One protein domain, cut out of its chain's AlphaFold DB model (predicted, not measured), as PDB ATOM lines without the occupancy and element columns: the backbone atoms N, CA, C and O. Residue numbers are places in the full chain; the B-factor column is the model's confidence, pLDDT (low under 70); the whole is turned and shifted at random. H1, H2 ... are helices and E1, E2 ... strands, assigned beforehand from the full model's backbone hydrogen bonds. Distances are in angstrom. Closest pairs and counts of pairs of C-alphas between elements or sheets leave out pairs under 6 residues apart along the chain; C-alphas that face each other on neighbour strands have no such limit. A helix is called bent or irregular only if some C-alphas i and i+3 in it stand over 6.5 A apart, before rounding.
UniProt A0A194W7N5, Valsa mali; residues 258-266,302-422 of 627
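What this domain is: This is residues 258 to 266 and 302 to 422 of the 627 residues of a protein of Valsa mali (UniProt A0A194W7N5). Picture one long antiparallel sheet of eight strands, strongly twisted and folded at E6, with the larger leaf E2 E1 E3 E4 E5 partly face to face with the small leaf E8 E7. The long helix H2 packs along E6 and E8, while the shorter H1 lies beside the strands, nearest to E1 and E5. The printed part has 130 residues, with two named helices and eight named strands in the order E1 E2 H1 E3 E4 E5 E6 H2 E7 E8 along the chain; across the sheet the order is E2 E1 E3 E4 E5 E6 E8 E7. The class is mixed, helices and strands, and the whole is compact and rounded, with a radius of gyration of the C-alphas of 14.4 A and spans of 40 by 37 by 34 A.

How they stand to each other: Begin at E5, residues 354 to 363, which bends by 80 degrees at residue 358. Beside it runs E6, residues 369 to 376, antiparallel at 140 degrees; look for N 357 and O 373 at 3.0 A. On the other side of E5 is E4, residues 336 to 342, antiparallel at 131 degrees, with N 341 and O 360 at 2.9 A. E3, residues 325 to 330, is the next neighbour, with N 326 and O 340 at 2.9 A. E3 E4 E5 E6 form a meander, each strand the antiparallel neighbour of the one before. Beyond E3 come E1, residues 258 to 263, with N 260 and O 327 at 2.9 A, and the edge strand E2, residues 303 to 306, with N 305 and O 261 at 2.9 A. Return to E6 and find E8, residues 417 to 421, with N 374 and O 418 at 2.9 A, then the other edge strand E7, residues 408 to 412, in a hairpin with E8, with N 419 and O 410 at 2.8 A. This is a folded sheet, bent back on itself with E6 as the hinge: E2 E1 E3 E4 E5 face E8 E7, with 15 pairs of C-alphas within 11 A. H2, residues 383 to 397, is on the sheet at a height of 9.1 A, over E8 and only just over E6, with 3 of its C-alphas falling on E6. It runs along the strands, at 20 degrees to E8 on the local plane; its closest C-alphas to E6 are those of Ala 386 and His 376, 6.0 A. H1, residues 309 to 318, is on the sheet at a height of 7.4 A, over none of the strands; its closest C-alphas to E1 are those of Ala 312 and Leu 259, 7.8 A. H1 and E5 are near each other, and H1 and H2 are apart. E2, H1, E3 and E6, H2, E7 are split strand-helix-strand units, two strands running the same way with another between them in the sheet, E1 and E8 respectively; both crossovers are right-handed. In H1 and H2 every O i to N i+4 pair is within hydrogen-bond range.

Where its parts are: Find C-alpha 354 at (29.344, 48.335, -21.014); from there E5 reaches C-alpha 363, 22.7 A away. E6 measures 21.0 A and E4 17.4 A, while E1 and E3 measure 16.3 A each. H2 starts with C-alpha 383 at (33.776, 58.121, -27.576) and spans 21.3 A; H1 spans 14.2 A. E8 ends with C-alpha 421 at (35.054, 45.230, -4.635).

The domain as a whole: The two C-alphas farthest apart are those of Asn 266 and His 402, 42.0 A. Residues 267 to 301 are not printed, and C-alphas 266 and 302 are 9.3 A apart across the cut. Of the links printed whole, E4 to E5 is the long one, with 11 residues; in it, residues 349 to 350 pair antiparallel with residues 355 to 356 of E5. The mean pLDDT of the printed part is 86.4, and it is under 70 at residues 264 to 266, 302 to 303, 332 and 379 to 381.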
ATOM      1  N   ARG A 258      51.985  49.870 -22.584       83.75
ATOM      2  CA  ARG A 258      51.765  48.773 -23.522       83.75
ATOM      3  C   ARG A 258      50.788  47.782 -22.930       83.75
ATOM      4  O   ARG A 258      50.870  47.414 -21.760       83.75
ATOM      5  N   LEU A 259      49.875  47.345 -23.781       88.56
ATOM      6  CA  LEU A 259      48.891  46.331 -23.460       88.56
ATOM      7  C   LEU A 259      49.423  44.970 -23.903       88.56
ATOM      8  O   LEU A 259      49.872  44.810 -25.039       88.56
ATOM      9  N   PHE A 260      49.346  43.989 -23.013       89.50
ATOM     10  CA  PHE A 260      49.640  42.594 -23.318       89.50
ATOM     11  C   PHE A 260      48.412  41.750 -23.025       89.50
ATOM     12  O   PHE A 260      47.843  41.835 -21.937       89.50
ATOM     13  N   LEU A 261      48.016  40.939 -24.000       89.62
ATOM     14  CA  LEU A 261      46.926  39.990 -23.859       89.62
ATOM     15  C   LEU A 261      47.507  38.581 -23.818       89.62
ATOM     16  O   LEU A 261      48.189  38.149 -24.748       89.62
ATOM     17  N   GLU A 262      47.227  37.874 -22.736       88.69
ATOM     18  CA  GLU A 262      47.515  36.456 -22.593       88.69
ATOM     19  C   GLU A 262      46.214  35.672 -22.747       88.69
ATOM     20  O   GLU A 262      45.274  35.847 -21.971       88.69
ATOM     21  N   GLU A 263      46.155  34.799 -23.751       81.50
ATOM     22  CA  GLU A 263      45.021  33.903 -23.966       81.50
ATOM     23  C   GLU A 263      45.452  32.455 -23.729       81.50
ATOM     24  O   GLU A 263      46.432  31.966 -24.307       81.50
ATOM     25  N   LYS A 264      44.698  31.730 -22.895       66.94
ATOM     26  CA  LYS A 264      44.872  30.283 -22.764       66.94
ATOM     27  C   LYS A 264      44.364  29.613 -24.035       66.94
ATOM     28  O   LYS A 264      43.171  29.656 -24.338       66.94
ATOM     29  N   SER A 265      45.261  28.996 -24.803       51.56
ATOM     30  CA  SER A 265      44.850  28.293 -26.013       51.56
ATOM     31  C   SER A 265      44.091  27.013 -25.638       51.56
ATOM     32  O   SER A 265      44.553  26.214 -24.833       51.56
ATOM     33  N   ASN A 266      42.931  26.777 -26.256       47.97
ATOM     34  CA  ASN A 266      42.284  25.455 -26.248       47.97
ATOM     35  C   ASN A 266      42.763  24.570 -27.422       47.97
ATOM     36  O   ASN A 266      42.223  23.490 -27.652       47.97
ATOM     37  N   ALA A 302      49.961  29.170 -22.519       58.72
ATOM     38  CA  ALA A 302      49.273  30.433 -22.713       58.72
ATOM     39  C   ALA A 302      50.116  31.324 -23.636       58.72
ATOM     40  O   ALA A 302      51.338  31.413 -23.495       58.72
ATOM     41  N   VAL A 303      49.476  31.939 -24.628       68.19
ATOM     42  CA  VAL A 303      50.177  32.772 -25.608       68.19
ATOM     43  C   VAL A 303      50.006  34.222 -25.188       68.19
ATOM     44  O   VAL A 303      48.902  34.758 -25.257       68.19
ATOM     45  N   THR A 304      51.101  34.851 -24.760       75.44
ATOM     46  CA  THR A 304      51.146  36.292 -24.484       75.44
ATOM     47  C   THR A 304      51.485  37.039 -25.766       75.44
ATOM     48  O   THR A 304      52.440  36.684 -26.461       75.44
ATOM     49  N   ARG A 305      50.706  38.068 -26.104       80.25
ATOM     50  CA  ARG A 305      50.936  38.901 -27.288       80.25
ATOM     51  C   ARG A 305      50.838  40.380 -26.930       80.25
ATOM     52  O   ARG A 305      49.924  40.753 -26.192       80.25
ATOM     53  N   PRO A 306      51.739  41.232 -27.450       81.88
ATOM     54  CA  PRO A 306      51.509  42.667 -27.415       81.88
ATOM     55  C   PRO A 306      50.242  42.980 -28.214       81.88
ATOM     56  O   PRO A 306      50.005  42.413 -29.283       81.88
ATOM     57  N   VAL A 307      49.420  43.876 -27.687       80.44
ATOM     58  CA  VAL A 307      48.189  44.319 -28.337       80.44
ATOM     59  C   VAL A 307      48.530  45.511 -29.231       80.44
ATOM     60  O   VAL A 307      48.957  46.561 -28.739       80.44
ATOM     61  N   THR A 308      48.359  45.345 -30.546       82.19
ATOM     62  CA  THR A 308      48.489  46.444 -31.521       82.19
ATOM     63  C   THR A 308      47.373  47.469 -31.325       82.19
ATOM     64  O   THR A 308      46.400  47.194 -30.623       82.19
ATOM     65  N   THR A 309      47.466  48.634 -31.960       73.12
ATOM     66  CA  THR A 309      46.382  49.627 -31.930       73.12
ATOM     67  C   THR A 309      45.076  49.041 -32.484       73.12
ATOM     68  O   THR A 309      44.041  49.147 -31.828       73.12
ATOM     69  N   GLU A 310      45.112  48.285 -33.596       73.12
ATOM     70  CA  GLU A 310      43.900  47.606 -34.091       73.12
ATOM     71  C   GLU A 310      43.393  46.536 -33.114       73.12
ATOM     72  O   GLU A 310      42.186  46.373 -32.927       73.12
ATOM     73  N   GLY A 311      44.306  45.813 -32.457       77.44
ATOM     74  CA  GLY A 311      43.963  44.836 -31.425       77.44
ATOM     75  C   GLY A 311      43.313  45.474 -30.195       77.44
ATOM     76  O   GLY A 311      42.406  44.888 -29.606       77.44
ATOM     77  N   ALA A 312      43.734  46.682 -29.824       77.19
ATOM     78  CA  ALA A 312      43.188  47.423 -28.698       77.19
ATOM     79  C   ALA A 312      41.773  47.928 -29.018       77.19
ATOM     80  O   ALA A 312      40.865  47.742 -28.208       77.19
ATOM     81  N   ALA A 313      41.545  48.433 -30.235       72.50
ATOM     82  CA  ALA A 313      40.209  48.775 -30.722       72.50
ATOM     83  C   ALA A 313      39.276  47.548 -30.774       72.50
ATOM     84  O   ALA A 313      38.109  47.629 -30.382       72.50
ATOM     85  N   ALA A 314      39.786  46.387 -31.199       77.00
ATOM     86  CA  ALA A 314      39.024  45.140 -31.180       77.00
ATOM     87  C   ALA A 314      38.662  44.707 -29.747       77.00
ATOM     88  O   ALA A 314      37.516  44.331 -29.497       77.00
ATOM     89  N   LEU A 315      39.598  44.812 -28.795       78.88
ATOM     90  CA  LEU A 315      39.336  44.560 -27.373       78.88
ATOM     91  C   LEU A 315      38.314  45.541 -26.791       78.88
ATOM     92  O   LEU A 315      37.438  45.113 -26.045       78.88
ATOM     93  N   ALA A 316      38.359  46.817 -27.170       75.75
ATOM     94  CA  ALA A 316      37.380  47.811 -26.735       75.75
ATOM     95  C   ALA A 316      35.952  47.469 -27.198       75.75
ATOM     96  O   ALA A 316      34.982  47.707 -26.482       75.75
ATOM     97  N   GLN A 317      35.804  46.890 -28.394       76.00
ATOM     98  CA  GLN A 317      34.497  46.518 -28.948       76.00
ATOM     99  C   GLN A 317      33.991  45.170 -28.422       76.00
ATOM    100  O   GLN A 317      32.820  45.026 -28.055       76.00
ATOM    101  N   VAL A 318      34.866  44.163 -28.421       77.50
ATOM    102  CA  VAL A 318      34.509  42.774 -28.115       77.50
ATOM    103  C   VAL A 318      34.602  42.492 -26.615       77.50
ATOM    104  O   VAL A 318      33.891  41.615 -26.125       77.50
ATOM    105  N   GLY A 319      35.394  43.251 -25.866       81.12
ATOM    106  CA  GLY A 319      35.677  43.005 -24.458       81.12
ATOM    107  C   GLY A 319      36.666  41.853 -24.252       81.12
ATOM    108  O   GLY A 319      37.236  41.298 -25.193       81.12
ATOM    109  N   LEU A 320      36.869  41.483 -22.986       86.06
ATOM    110  CA  LEU A 320      37.864  40.490 -22.580       86.06
ATOM    111  C   LEU A 320      37.301  39.052 -22.626       86.06
ATOM    112  O   LEU A 320      36.207  38.765 -22.119       86.06
ATOM    113  N   ASN A 321      38.055  38.121 -23.215       85.69
ATOM    114  CA  ASN A 321      37.683  36.704 -23.318       85.69
ATOM    115  C   ASN A 321      37.781  35.980 -21.962       85.69
ATOM    116  O   ASN A 321      38.465  36.433 -21.044       85.69
ATOM    117  N   GLU A 322      37.082  34.853 -21.809       86.06
ATOM    118  CA  GLU A 322      37.200  34.031 -20.591       86.06
ATOM    119  C   GLU A 322      38.622  33.496 -20.442       86.06
ATOM    120  O   GLU A 322      39.243  33.125 -21.436       86.06
ATOM    121  N   ASP A 323      39.123  33.461 -19.206       86.38
ATOM    122  CA  ASP A 323      40.473  33.001 -18.868       86.38
ATOM    123  C   ASP A 323      41.613  33.791 -19.541       86.38
ATOM    124  O   ASP A 323      42.767  33.359 -19.489       86.38
ATOM    125  N   SER A 324      41.311  34.946 -20.146       90.19
ATOM    126  CA  SER A 324      42.322  35.851 -20.694       90.19
ATOM    127  C   SER A 324      42.773  36.883 -19.663       90.19
ATOM    128  O   SER A 324      41.980  37.354 -18.836       90.19
ATOM    129  N   THR A 325      44.060  37.220 -19.721       92.62
ATOM    130  CA  THR A 325      44.686  38.233 -18.869       92.62
ATOM    131  C   THR A 325      45.087  39.428 -19.714       92.62
ATOM    132  O   THR A 325      45.877  39.295 -20.647       92.62
ATOM    133  N   LEU A 326      44.572  40.604 -19.365       93.31
ATOM    134  CA  LEU A 326      45.034  41.883 -19.889       93.31
ATOM    135  C   LEU A 326      46.016  42.498 -18.892       93.31
ATOM    136  O   LEU A 326      45.641  42.759 -17.750       93.31
ATOM    137  N   SER A 327      47.251  42.735 -19.321       93.19
ATOM    138  CA  SER A 327      48.292  43.387 -18.521       93.19
ATOM    139  C   SER A 327      48.622  44.758 -19.091       93.19
ATOM    140  O   SER A 327      48.791  44.901 -20.304       93.19
ATOM    141  N   VAL A 328      48.737  45.748 -18.209       90.44
ATOM    142  CA  VAL A 328      49.161  47.111 -18.533       90.44
ATOM    143  C   VAL A 328      50.574  47.303 -18.005       90.44
ATOM    144  O   VAL A 328      50.822  47.102 -16.819       90.44
ATOM    145  N   ILE A 329      51.506  47.637 -18.894       85.31
ATOM    146  CA  ILE A 329      52.930  47.794 -18.581       85.31
ATOM    147  C   ILE A 329      53.343  49.224 -18.903       85.31
ATOM    148  O   ILE A 329      53.115  49.677 -20.025       85.31
ATOM    149  N   ASP A 330      53.990  49.902 -17.961       79.50
ATOM    150  CA  ASP A 330      54.579  51.217 -18.196       79.50
ATOM    151  C   ASP A 330      55.776  51.072 -19.151       79.50
ATOM    152  O   ASP A 330      56.720  50.312 -18.916       79.50
ATOM    153  N   GLU A 331      55.728  51.786 -20.272       74.19
ATOM    154  CA  GLU A 331      56.708  51.657 -21.349       74.19
ATOM    155  C   GLU A 331      58.076  52.233 -20.971       74.19
ATOM    156  O   GLU A 331      59.103  51.737 -21.437       74.19
ATOM    157  N   ALA A 332      58.114  53.255 -20.113       69.00
ATOM    158  CA  ALA A 332      59.357  53.914 -19.726       69.00
ATOM    159  C   ALA A 332      60.191  53.052 -18.765       69.00
ATOM    160  O   ALA A 332      61.417  53.007 -18.854       69.00
ATOM    161  N   THR A 333      59.526  52.369 -17.839       74.38
ATOM    162  CA  THR A 333      60.144  51.583 -16.766       74.38
ATOM    163  C   THR A 333      60.186  50.087 -17.070       74.38
ATOM    164  O   THR A 333      60.957  49.356 -16.431       74.38
ATOM    165  N   GLY A 334      59.348  49.630 -18.006       75.06
ATOM    166  CA  GLY A 334      59.113  48.221 -18.316       75.06
ATOM    167  C   GLY A 334      58.426  47.455 -17.184       75.06
ATOM    168  O   GLY A 334      58.483  46.227 -17.176       75.06
ATOM    169  N   MET A 335      57.854  48.148 -16.197       80.44
ATOM    170  CA  MET A 335      57.205  47.518 -15.048       80.44
ATOM    171  C   MET A 335      55.722  47.295 -15.309       80.44
ATOM    172  O   MET A 335      55.069  48.089 -15.985       80.44
ATOM    173  N   LEU A 336      55.195  46.203 -14.757       85.25
ATOM    174  CA  LEU A 336      53.757  45.984 -14.689       85.25
ATOM    175  C   LEU A 336      53.143  47.140 -13.892       85.25
ATOM    176  O   LEU A 336      53.650  47.469 -12.832       85.25
ATOM    177  N   GLU A 337      52.069  47.744 -14.389       89.44
ATOM    178  CA  GLU A 337      51.220  48.610 -13.570       89.44
ATOM    179  C   GLU A 337      50.167  47.744 -12.874       89.44
ATOM    180  O   GLU A 337      50.084  47.690 -11.648       89.44
ATOM    181  N   TYR A 338      49.391  47.000 -13.666       93.81
ATOM    182  CA  TYR A 338      48.427  46.031 -13.162       93.81
ATOM    183  C   TYR A 338      48.040  44.999 -14.229       93.81
ATOM    184  O   TYR A 338      48.283  45.167 -15.426       93.81
ATOM    185  N   SER A 339      47.374  43.930 -13.795       95.06
ATOM    186  CA  SER A 339      46.747  42.932 -14.663       95.06
ATOM    187  C   SER A 339      45.313  42.621 -14.238       95.06
ATOM    188  O   SER A 339      45.007  42.591 -13.041       95.06
ATOM    189  N   ILE A 340      44.455  42.344 -15.219       95.19
ATOM    190  CA  ILE A 340      43.077  41.877 -15.049       95.19
ATOM    191  C   ILE A 340      42.945  40.521 -15.736       95.19
ATOM    192  O   ILE A 340      43.033  40.436 -16.959       95.19
ATOM    193  N   THR A 341      42.658  39.472 -14.973       94.31
ATOM    194  CA  THR A 341      42.336  38.146 -15.514       94.31
ATOM    195  C   THR A 341      40.841  37.903 -15.402       94.31
ATOM    196  O   THR A 341      40.309  37.800 -14.292       94.31
ATOM    197  N   ARG A 342      40.137  37.785 -16.533       93.12
ATOM    198  CA  ARG A 342      38.700  37.484 -16.508       93.12
ATOM    199  C   ARG A 342      38.481  36.060 -16.003       93.12
ATOM    200  O   ARG A 342      38.953  35.097 -16.602       93.12
ATOM    201  N   VAL A 343      37.718  35.929 -14.920       90.25
ATOM    202  CA  VAL A 343      37.370  34.623 -14.349       90.25
ATOM    203  C   VAL A 343      36.397  33.911 -15.284       90.25
ATOM    204  O   VAL A 343      35.515  34.544 -15.868       90.25
ATOM    205  N   ARG A 344      36.531  32.584 -15.394       83.12
ATOM    206  CA  ARG A 344      35.604  31.712 -16.124       83.12
ATOM    207  C   ARG A 344      34.201  31.725 -15.516       83.12
ATOM    208  O   ARG A 344      33.813  30.863 -14.730       83.12
ATOM    209  N   ALA A 345      33.440  32.735 -15.895       80.19
ATOM    210  CA  ALA A 345      32.064  32.951 -15.513       80.19
ATOM    211  C   ALA A 345      31.351  33.739 -16.615       80.19
ATOM    212  O   ALA A 345      31.965  34.496 -17.380       80.19
ATOM    213  N   ARG A 346      30.023  33.598 -16.654       81.06
ATOM    214  CA  ARG A 346      29.186  34.464 -17.487       81.06
ATOM    215  C   ARG A 346      29.402  35.920 -17.074       81.06
ATOM    216  O   ARG A 346      29.652  36.207 -15.905       81.06
ATOM    217  N   PHE A 347      29.276  36.827 -18.037       83.94
ATOM    218  CA  PHE A 347      29.187  38.252 -17.735       83.94
ATOM    219  C   PHE A 347      28.050  38.497 -16.739       83.94
ATOM    220  O   PHE A 347      26.973  37.916 -16.879       83.94
ATOM    221  N   LEU A 348      28.300  39.367 -15.760       86.62
ATOM    222  CA  LEU A 348      27.258  39.884 -14.875       86.62
ATOM    223  C   LEU A 348      26.304  40.771 -15.684       86.62
ATOM    224  O   LEU A 348      25.089  40.684 -15.537       86.62
ATOM    225  N   LYS A 349      26.862  41.556 -16.613       89.88
ATOM    226  CA  LYS A 349      26.127  42.314 -17.628       89.88
ATOM    227  C   LYS A 349      26.983  42.453 -18.881       89.88
ATOM    228  O   LYS A 349      28.188  42.663 -18.789       89.88
ATOM    229  N   ARG A 350      26.359  42.348 -20.052       89.06
ATOM    230  CA  ARG A 350      26.999  42.606 -21.344       89.06
ATOM    231  C   ARG A 350      26.010  43.326 -22.241       89.06
ATOM    232  O   ARG A 350      25.001  42.745 -22.628       89.06
ATOM    233  N   ASP A 351      26.295  44.586 -22.533       85.06
ATOM    234  CA  ASP A 351      25.534  45.420 -23.464       85.06
ATOM    235  C   ASP A 351      26.494  46.089 -24.466       85.06
ATOM    236  O   ASP A 351      27.715  46.005 -24.337       85.06
ATOM    237  N   LYS A 352      25.963  46.773 -25.479       82.62
ATOM    238  CA  LYS A 352      26.729  47.570 -26.442       82.62
ATOM    239  C   LYS A 352      27.619  48.626 -25.780       82.62
ATOM    240  O   LYS A 352      28.666  48.926 -26.330       82.62
ATOM    241  N   GLY A 353      27.198  49.210 -24.653       86.56
ATOM    242  CA  GLY A 353      27.927  50.311 -24.002       86.56
ATOM    243  C   GLY A 353      28.802  49.918 -22.810       86.56
ATOM    244  O   GLY A 353      29.635  50.712 -22.395       86.56
ATOM    245  N   VAL A 354      28.622  48.727 -22.232       90.50
ATOM    246  CA  VAL A 354      29.344  48.335 -21.014       90.50
ATOM    247  C   VAL A 354      29.424  46.821 -20.873       90.50
ATOM    248  O   VAL A 354      28.443  46.113 -21.123       90.50
ATOM    249  N   ASP A 355      30.583  46.344 -20.432       92.56
ATOM    250  CA  ASP A 355      30.799  44.973 -19.984       92.56
ATOM    251  C   ASP A 355      31.072  44.957 -18.479       92.56
ATOM    252  O   ASP A 355      31.902  45.710 -17.978       92.56
ATOM    253  N   ILE A 356      30.364  44.088 -17.757       94.75
ATOM    254  CA  ILE A 356      30.529  43.877 -16.319       94.75
ATOM    255  C   ILE A 356      30.817  42.401 -16.075       94.75
ATOM    256  O   ILE A 356      30.006  41.531 -16.414       94.75
ATOM    257  N   PHE A 357      31.969  42.096 -15.488       94.44
ATOM    258  CA  PHE A 357      32.404  40.720 -15.260       94.44
ATOM    259  C   PHE A 357      33.260  40.572 -14.005       94.44
ATOM    260  O   PHE A 357      33.882  41.516 -13.532       94.44
ATOM    261  N   LYS A 358      33.303  39.350 -13.473       95.12
ATOM    262  CA  LYS A 358      34.190  38.979 -12.370       95.12
ATOM    263  C   LYS A 358      35.614  38.781 -12.890       95.12
ATOM    264  O   LYS A 358      35.816  38.079 -13.885       95.12
ATOM    265  N   ALA A 359      36.596  39.348 -12.203       95.81
ATOM    266  CA  ALA A 359      38.001  39.219 -12.560       95.81
ATOM    267  C   ALA A 359      38.896  39.051 -11.330       95.81
ATOM    268  O   ALA A 359      38.506  39.362 -10.205       95.81
ATOM    269  N   ILE A 360      40.111  38.567 -11.566       95.56
ATOM    270  CA  ILE A 360      41.224  38.683 -10.630       95.56
ATOM    271  C   ILE A 360      42.011  39.922 -11.048       95.56
ATOM    272  O   ILE A 360      42.511  39.989 -12.169       95.56
ATOM    273  N   PHE A 361      42.097  40.898 -10.155       96.00
ATOM    274  CA  PHE A 361      42.911  42.093 -10.317       96.00
ATOM    275  C   PHE A 361      44.197  41.949  -9.507       96.00
ATOM    276  O   PHE A 361      44.186  41.456  -8.376       96.00
ATOM    277  N   LYS A 362      45.315  42.368 -10.094       94.38
ATOM    278  CA  LYS A 362      46.620  42.399  -9.438       94.38
ATOM    279  C   LYS A 362      47.339  43.674  -9.847       94.38
ATOM    280  O   LYS A 362      47.681  43.819 -11.014       94.38
ATOM    281  N   GLU A 363      47.558  44.555  -8.887       92.88
ATOM    282  CA  GLU A 363      48.428  45.722  -9.033       92.88
ATOM    283  C   GLU A 363      49.875  45.336  -8.711       92.88
ATOM    284  O   GLU A 363      50.113  44.348  -8.004       92.88
ATOM    285  N   ASP A 364      50.842  46.071  -9.256       85.69
ATOM    286  CA  ASP A 364      52.254  45.792  -9.003       85.69
ATOM    287  C   ASP A 364      52.589  45.834  -7.508       85.69
ATOM    288  O   ASP A 364      52.036  46.615  -6.735       85.69
ATOM    289  N   GLY A 365      53.435  44.900  -7.073       81.50
ATOM    290  CA  GLY A 365      53.776  44.715  -5.658       81.50
ATOM    291  C   GLY A 365      52.621  44.295  -4.730       81.50
ATOM    292  O   GLY A 365      52.867  44.015  -3.557       81.50
ATOM    293  N   SER A 366      51.382  44.190  -5.223       89.06
ATOM    294  CA  SER A 366      50.189  43.932  -4.411       89.06
ATOM    295  C   SER A 366      49.691  42.488  -4.510       89.06
ATOM    296  O   SER A 366      49.971  41.744  -5.456       89.06
ATOM    297  N   LYS A 367      48.913  42.065  -3.505       88.31
ATOM    298  CA  LYS A 367      48.222  40.769  -3.541       88.31
ATOM    299  C   LYS A 367      47.098  40.801  -4.573       88.31
ATOM    300  O   LYS A 367      46.405  41.802  -4.727       88.31
ATOM    301  N   SER A 368      46.890  39.672  -5.243       92.25
ATOM    302  CA  SER A 368      45.741  39.494  -6.125       92.25
ATOM    303  C   SER A 368      44.436  39.541  -5.336       92.25
ATOM    304  O   SER A 368      44.330  38.955  -4.259       92.25
ATOM    305  N   GLN A 369      43.431  40.192  -5.910       94.44
ATOM    306  CA  GLN A 369      42.105  40.346  -5.327       94.44
ATOM    307  C   GLN A 369      41.022  40.086  -6.366       94.44
ATOM    308  O   GLN A 369      41.200  40.334  -7.558       94.44
ATOM    309  N   VAL A 370      39.890  39.553  -5.916       95.50
ATOM    310  CA  VAL A 370      38.733  39.321  -6.780       95.50
ATOM    311  C   VAL A 370      37.910  40.598  -6.835       95.50
ATOM    312  O   VAL A 370      37.530  41.136  -5.798       95.50
ATOM    313  N   VAL A 371      37.616  41.062  -8.045       97.38
ATOM    314  CA  VAL A 371      36.889  42.310  -8.295       97.38
ATOM    315  C   VAL A 371      35.768  42.099  -9.305       97.38
ATOM    316  O   VAL A 371      35.769  41.142 -10.090       97.38
ATOM    317  N   VAL A 372      34.813  43.020  -9.306       97.50
ATOM    318  CA  VAL A 372      33.946  43.281 -10.452       97.50
ATOM    319  C   VAL A 372      34.640  44.311 -11.332       97.50
ATOM    320  O   VAL A 372      34.993  45.390 -10.872       97.50
ATOM    321  N   VAL A 373      34.827  43.987 -12.604       96.81
ATOM    322  CA  VAL A 373      35.340  44.915 -13.609       96.81
ATOM    323  C   VAL A 373      34.164  45.447 -14.402       96.81
ATOM    324  O   VAL A 373      33.419  44.660 -14.987       96.81
ATOM    325  N   LYS A 374      34.013  46.770 -14.422       95.81
ATOM    326  CA  LYS A 374      33.064  47.493 -15.267       95.81
ATOM    327  C   LYS A 374      33.846  48.272 -16.316       95.81
ATOM    328  O   LYS A 374      34.564  49.210 -15.991       95.81
ATOM    329  N   MET A 375      33.736  47.834 -17.562       92.56
ATOM    330  CA  MET A 375      34.475  48.355 -18.707       92.56
ATOM    331  C   MET A 375      33.492  49.036 -19.657       92.56
ATOM    332  O   MET A 375      32.637  48.372 -20.250       92.56
ATOM    333  N   HIS A 376      33.575  50.361 -19.763       90.31
ATOM    334  CA  HIS A 376      32.730  51.143 -20.665       90.31
ATOM    335  C   HIS A 376      33.282  51.080 -22.088       90.31
ATOM    336  O   HIS A 376      34.491  51.112 -22.307       90.31
ATOM    337  N   LYS A 377      32.377  50.977 -23.062       85.81
ATOM    338  CA  LYS A 377      32.712  50.760 -24.471       85.81
ATOM    339  C   LYS A 377      32.181  51.909 -25.325       85.81
ATOM    340  O   LYS A 377      30.980  52.194 -25.256       85.81
ATOM    341  N   PRO A 378      33.025  52.547 -26.153       78.06
ATOM    342  CA  PRO A 378      32.557  53.532 -27.118       78.06
ATOM    343  C   PRO A 378      31.605  52.873 -28.125       78.06
ATOM    344  O   PRO A 378      31.886  51.807 -28.678       78.06
ATOM    345  N   ARG A 379      30.437  53.486 -28.355       67.81
ATOM    346  CA  ARG A 379      29.464  53.002 -29.347       67.81
ATOM    347  C   ARG A 379      29.790  53.620 -30.705       67.81
ATOM    348  O   ARG A 379      29.320  54.706 -31.027       67.81
ATOM    349  N   GLY A 380      30.582  52.921 -31.515       65.44
ATOM    350  CA  GLY A 380      31.030  53.464 -32.802       65.44
ATOM    351  C   GLY A 380      31.871  54.735 -32.589       65.44
ATOM    352  O   GLY A 380      32.756  54.702 -31.738       65.44
ATOM    353  N   PRO A 381      31.617  55.849 -33.305       63.34
ATOM    354  CA  PRO A 381      32.401  57.080 -33.155       63.34
ATOM    355  C   PRO A 381      32.102  57.865 -31.862       63.34
ATOM    356  O   PRO A 381      32.760  58.867 -31.598       63.34
ATOM    357  N   ASP A 382      31.117  57.451 -31.056       74.81
ATOM    358  CA  ASP A 382      30.684  58.186 -29.859       74.81
ATOM    359  C   ASP A 382      31.535  57.852 -28.619       74.81
ATOM    360  O   ASP A 382      31.098  57.189 -27.671       74.81
ATOM    361  N   VAL A 383      32.797  58.282 -28.663       79.44
ATOM    362  CA  VAL A 383      33.776  58.121 -27.576       79.44
ATOM    363  C   VAL A 383      33.452  59.031 -26.388       79.44
ATOM    364  O   VAL A 383      33.539  58.598 -25.239       79.44
ATOM    365  N   GLU A 384      33.015  60.262 -26.655       80.06
ATOM    366  CA  GLU A 384      32.696  61.267 -25.631       80.06
ATOM    367  C   GLU A 384      31.575  60.805 -24.692       80.06
ATOM    368  O   GLU A 384      31.683  60.977 -23.478       80.06
ATOM    369  N   SER A 385      30.533  60.137 -25.203       83.19
ATOM    370  CA  SER A 385      29.503  59.566 -24.328       83.19
ATOM    371  C   SER A 385      30.063  58.492 -23.396       83.19
ATOM    372  O   SER A 385      29.725  58.481 -22.214       83.19
ATOM    373  N   ALA A 386      30.918  57.590 -23.892       86.06
ATOM    374  CA  ALA A 386      31.522  56.540 -23.067       86.06
ATOM    375  C   ALA A 386      32.438  57.124 -21.982       86.06
ATOM    376  O   ALA A 386      32.359  56.698 -20.827       86.06
ATOM    377  N   ILE A 387      33.228  58.144 -22.331       85.81
ATOM    378  CA  ILE A 387      33.996  58.945 -21.373       85.81
ATOM    379  C   ILE A 387      33.059  59.547 -20.320       85.81
ATOM    380  O   ILE A 387      33.288  59.367 -19.130       85.81
ATOM    381  N   GLY A 388      31.966  60.189 -20.737       85.44
ATOM    382  CA  GLY A 388      31.000  60.801 -19.825       85.44
ATOM    383  C   GLY A 388      30.320  59.804 -18.878       85.44
ATOM    384  O   GLY A 388      30.081  60.126 -17.713       85.44
ATOM    385  N   TYR A 389      30.017  58.581 -19.331       88.00
ATOM    386  CA  TYR A 389      29.493  57.522 -18.459       88.00
ATOM    387  C   TYR A 389      30.528  57.055 -17.433       88.00
ATOM    388  O   TYR A 389      30.193  56.958 -16.252       88.00
ATOM    389  N   TRP A 390      31.772  56.813 -17.856       91.56
ATOM    390  CA  TRP A 390      32.849  56.416 -16.949       91.56
ATOM    391  C   TRP A 390      33.166  57.517 -15.933       91.56
ATOM    392  O   TRP A 390      33.178  57.247 -14.736       91.56
ATOM    393  N   SER A 391      33.355  58.762 -16.387       88.19
ATOM    394  CA  SER A 391      33.720  59.895 -15.529       88.19
ATOM    395  C   SER A 391      32.648  60.180 -14.487       88.19
ATOM    396  O   SER A 391      32.970  60.437 -13.333       88.19
ATOM    397  N   ARG A 392      31.368  60.098 -14.865       88.38
ATOM    398  CA  ARG A 392      30.250  60.260 -13.930       88.38
ATOM    399  C   ARG A 392      30.286  59.226 -12.809       88.38
ATOM    400  O   ARG A 392      30.175  59.594 -11.645       88.38
ATOM    401  N   GLU A 393      30.452  57.955 -13.159       93.19
ATOM    402  CA  GLU A 393      30.497  56.877 -12.173       93.19
ATOM    403  C   GLU A 393      31.747  56.966 -11.296       93.19
ATOM    404  O   GLU A 393      31.641  56.876 -10.077       93.19
ATOM    405  N   TYR A 394      32.911  57.212 -11.905       93.44
ATOM    406  CA  TYR A 394      34.161  57.443 -11.191       93.44
ATOM    407  C   TYR A 394      33.995  58.564 -10.161       93.44
ATOM    408  O   TYR A 394      34.180  58.311  -8.974       93.44
ATOM    409  N   ASN A 395      33.548  59.751 -10.586       91.00
ATOM    410  CA  ASN A 395      33.391  60.932  -9.732       91.00
ATOM    411  C   ASN A 395      32.398  60.724  -8.579       91.00
ATOM    412  O   ASN A 395      32.578  61.301  -7.510       91.00
ATOM    413  N   ALA A 396      31.351  59.921  -8.783       92.25
ATOM    414  CA  ALA A 396      30.367  59.623  -7.747       92.25
ATOM    415  C   ALA A 396      30.812  58.509  -6.783       92.25
ATOM    416  O   ALA A 396      30.261  58.407  -5.695       92.25
ATOM    417  N   HIS A 397      31.770  57.655  -7.166       95.56
ATOM    418  CA  HIS A 397      32.099  56.435  -6.417       95.56
ATOM    419  C   HIS A 397      33.497  56.451  -5.782       95.56
ATOM    420  O   HIS A 397      33.678  55.884  -4.707       95.56
ATOM    421  N   HIS A 398      34.487  57.106  -6.397       93.00
ATOM    422  CA  HIS A 398      35.903  56.942  -6.035       93.00
ATOM    423  C   HIS A 398      36.250  57.302  -4.581       93.00
ATOM    424  O   HIS A 398      37.182  56.729  -4.022       93.00
ATOM    425  N   GLY A 399      35.526  58.247  -3.976       92.56
ATOM    426  CA  GLY A 399      35.746  58.697  -2.599       92.56
ATOM    427  C   GLY A 399      34.907  57.969  -1.547       92.56
ATOM    428  O   GLY A 399      35.113  58.184  -0.355       92.56
ATOM    429  N   LEU A 400      33.959  57.117  -1.954       96.56
ATOM    430  CA  LEU A 400      32.978  56.549  -1.033       96.56
ATOM    431  C   LEU A 400      33.571  55.423  -0.183       96.56
ATOM    432  O   LEU A 400      34.114  54.440  -0.696       96.56
ATOM    433  N   GLN A 401      33.382  55.526   1.132       96.12
ATOM    434  CA  GLN A 401      33.785  54.515   2.105       96.12
ATOM    435  C   GLN A 401      32.625  54.211   3.049       96.12
ATOM    436  O   GLN A 401      32.391  54.907   4.034       96.12
ATOM    437  N   HIS A 402      31.884  53.144   2.753       95.38
ATOM    438  CA  HIS A 402      30.730  52.761   3.556       95.38
ATOM    439  C   HIS A 402      30.500  51.249   3.523       95.38
ATOM    440  O   HIS A 402      30.585  50.627   2.473       95.38
ATOM    441  N   ARG A 403      30.127  50.636   4.654       93.88
ATOM    442  CA  ARG A 403      29.931  49.171   4.760       93.88
ATOM    443  C   ARG A 403      28.889  48.593   3.789       93.88
ATOM    444  O   ARG A 403      28.950  47.412   3.460       93.88
ATOM    445  N   CYS A 404      27.925  49.413   3.367       95.94
ATOM    446  CA  CYS A 404      26.837  49.035   2.460       95.94
ATOM    447  C   CYS A 404      27.053  49.533   1.021       95.94
ATOM    448  O   CYS A 404      26.101  49.558   0.250       95.94
ATOM    449  N   ILE A 405      28.273  49.948   0.664       97.12
ATOM    450  CA  ILE A 405      28.676  50.362  -0.687       97.12
ATOM    451  C   ILE A 405      30.016  49.670  -0.981       97.12
ATOM    452  O   ILE A 405      30.929  49.774  -0.165       97.12
ATOM    453  N   PRO A 406      30.174  48.932  -2.091       96.38
ATOM    454  CA  PRO A 406      31.447  48.283  -2.384       96.38
ATOM    455  C   PRO A 406      32.508  49.347  -2.667       96.38
ATOM    456  O   PRO A 406      32.223  50.323  -3.356       96.38
ATOM    457  N   SER A 407      33.733  49.172  -2.179       96.00
ATOM    458  CA  SER A 407      34.803  50.139  -2.460       96.00
ATOM    459  C   SER A 407      35.224  50.105  -3.934       96.00
ATOM    460  O   SER A 407      35.279  49.033  -4.551       96.00
ATOM    461  N   LEU A 408      35.571  51.266  -4.499       96.31
ATOM    462  CA  LEU A 408      36.283  51.333  -5.774       96.31
ATOM    463  C   LEU A 408      37.748  50.952  -5.525       96.31
ATOM    464  O   LEU A 408      38.532  51.740  -5.009       96.31
ATOM    465  N   VAL A 409      38.097  49.711  -5.855       95.75
ATOM    466  CA  VAL A 409      39.425  49.126  -5.630       95.75
ATOM    467  C   VAL A 409      40.482  49.789  -6.505       95.75
ATOM    468  O   VAL A 409      41.605  50.017  -6.070       95.75
ATOM    469  N   SER A 410      40.145  50.035  -7.768       95.19
ATOM    470  CA  SER A 410      41.045  50.655  -8.735       95.19
ATOM    471  C   SER A 410      40.254  51.161  -9.937       95.19
ATOM    472  O   SER A 410      39.072  50.855 -10.098       95.19
ATOM    473  N   PHE A 411      40.897  51.935 -10.798       94.88
ATOM    474  CA  PHE A 411      40.282  52.489 -12.000       94.88
ATOM    475  C   PHE A 411      41.344  52.801 -13.055       94.88
ATOM    476  O   PHE A 411      42.538  52.894 -12.753       94.88
ATOM    477  N   ASP A 412      40.918  52.920 -14.307       92.12
ATOM    478  CA  ASP A 412      41.775  53.357 -15.403       92.12
ATOM    479  C   ASP A 412      40.953  54.024 -16.516       92.12
ATOM    480  O   ASP A 412      40.252  53.349 -17.278       92.12
ATOM    481  N   SER A 413      41.052  55.352 -16.615       88.75
ATOM    482  CA  SER A 413      40.438  56.171 -17.667       88.75
ATOM    483  C   SER A 413      40.921  55.791 -19.065       88.75
ATOM    484  O   SER A 413      40.137  55.829 -20.013       88.75
ATOM    485  N   ARG A 414      42.169  55.323 -19.199       85.44
ATOM    486  CA  ARG A 414      42.797  54.947 -20.477       85.44
ATOM    487  C   ARG A 414      42.077  53.781 -21.148       85.44
ATOM    488  O   ARG A 414      42.134  53.617 -22.364       85.44
ATOM    489  N   MET A 415      41.374  52.993 -20.337       86.75
ATOM    490  CA  MET A 415      40.627  51.798 -20.725       86.75
ATOM    491  C   MET A 415      39.138  51.911 -20.368       86.75
ATOM    492  O   MET A 415      38.414  50.919 -20.458       86.75
ATOM    493  N   LEU A 416      38.699  53.083 -19.887       90.50
ATOM    494  CA  LEU A 416      37.392  53.339 -19.266       90.50
ATOM    495  C   LEU A 416      36.924  52.207 -18.345       90.50
ATOM    496  O   LEU A 416      35.793  51.715 -18.429       90.50
ATOM    497  N   THR A 417      37.824  51.761 -17.476       93.50
ATOM    498  CA  THR A 417      37.603  50.606 -16.614       93.50
ATOM    499  C   THR A 417      37.529  51.023 -15.149       93.50
ATOM    500  O   THR A 417      38.303  51.859 -14.688       93.50
ATOM    501  N   LEU A 418      36.588  50.434 -14.416       96.38
ATOM    502  CA  LEU A 418      36.455  50.523 -12.965       96.38
ATOM    503  C   LEU A 418      36.597  49.117 -12.376       96.38
ATOM    504  O   LEU A 418      35.973  48.170 -12.863       96.38
ATOM    505  N   MET A 419      37.408  48.977 -11.331       97.12
ATOM    506  CA  MET A 419      37.592  47.749 -10.564       97.12
ATOM    507  C   MET A 419      36.945  47.960  -9.200       97.12
ATOM    508  O   MET A 419      37.409  48.761  -8.396       97.12
ATOM    509  N   ILE A 420      35.856  47.250  -8.950       97.69
ATOM    510  CA  ILE A 420      34.997  47.417  -7.779       97.69
ATOM    511  C   ILE A 420      35.119  46.169  -6.906       97.69
ATOM    512  O   ILE A 420      35.253  45.056  -7.420       97.69
ATOM    513  N   GLU A 421      35.068  46.339  -5.587       96.19
ATOM    514  CA  GLU A 421      35.054  45.230  -4.635       96.19
ATOM    515  C   GLU A 421      33.990  44.184  -5.023       96.19
ATOM    516  O   GLU A 421      32.819  44.502  -5.244       96.19
ATOM    517  N   TYR A 422      34.390  42.913  -5.106       95.12
ATOM    518  CA  TYR A 422      33.457  41.830  -5.398       95.12
ATOM    519  C   TYR A 422      32.685  41.410  -4.144       95.12
ATOM    520  O   TYR A 422      33.274  40.955  -3.164       95.12
TER     521      TYR A 422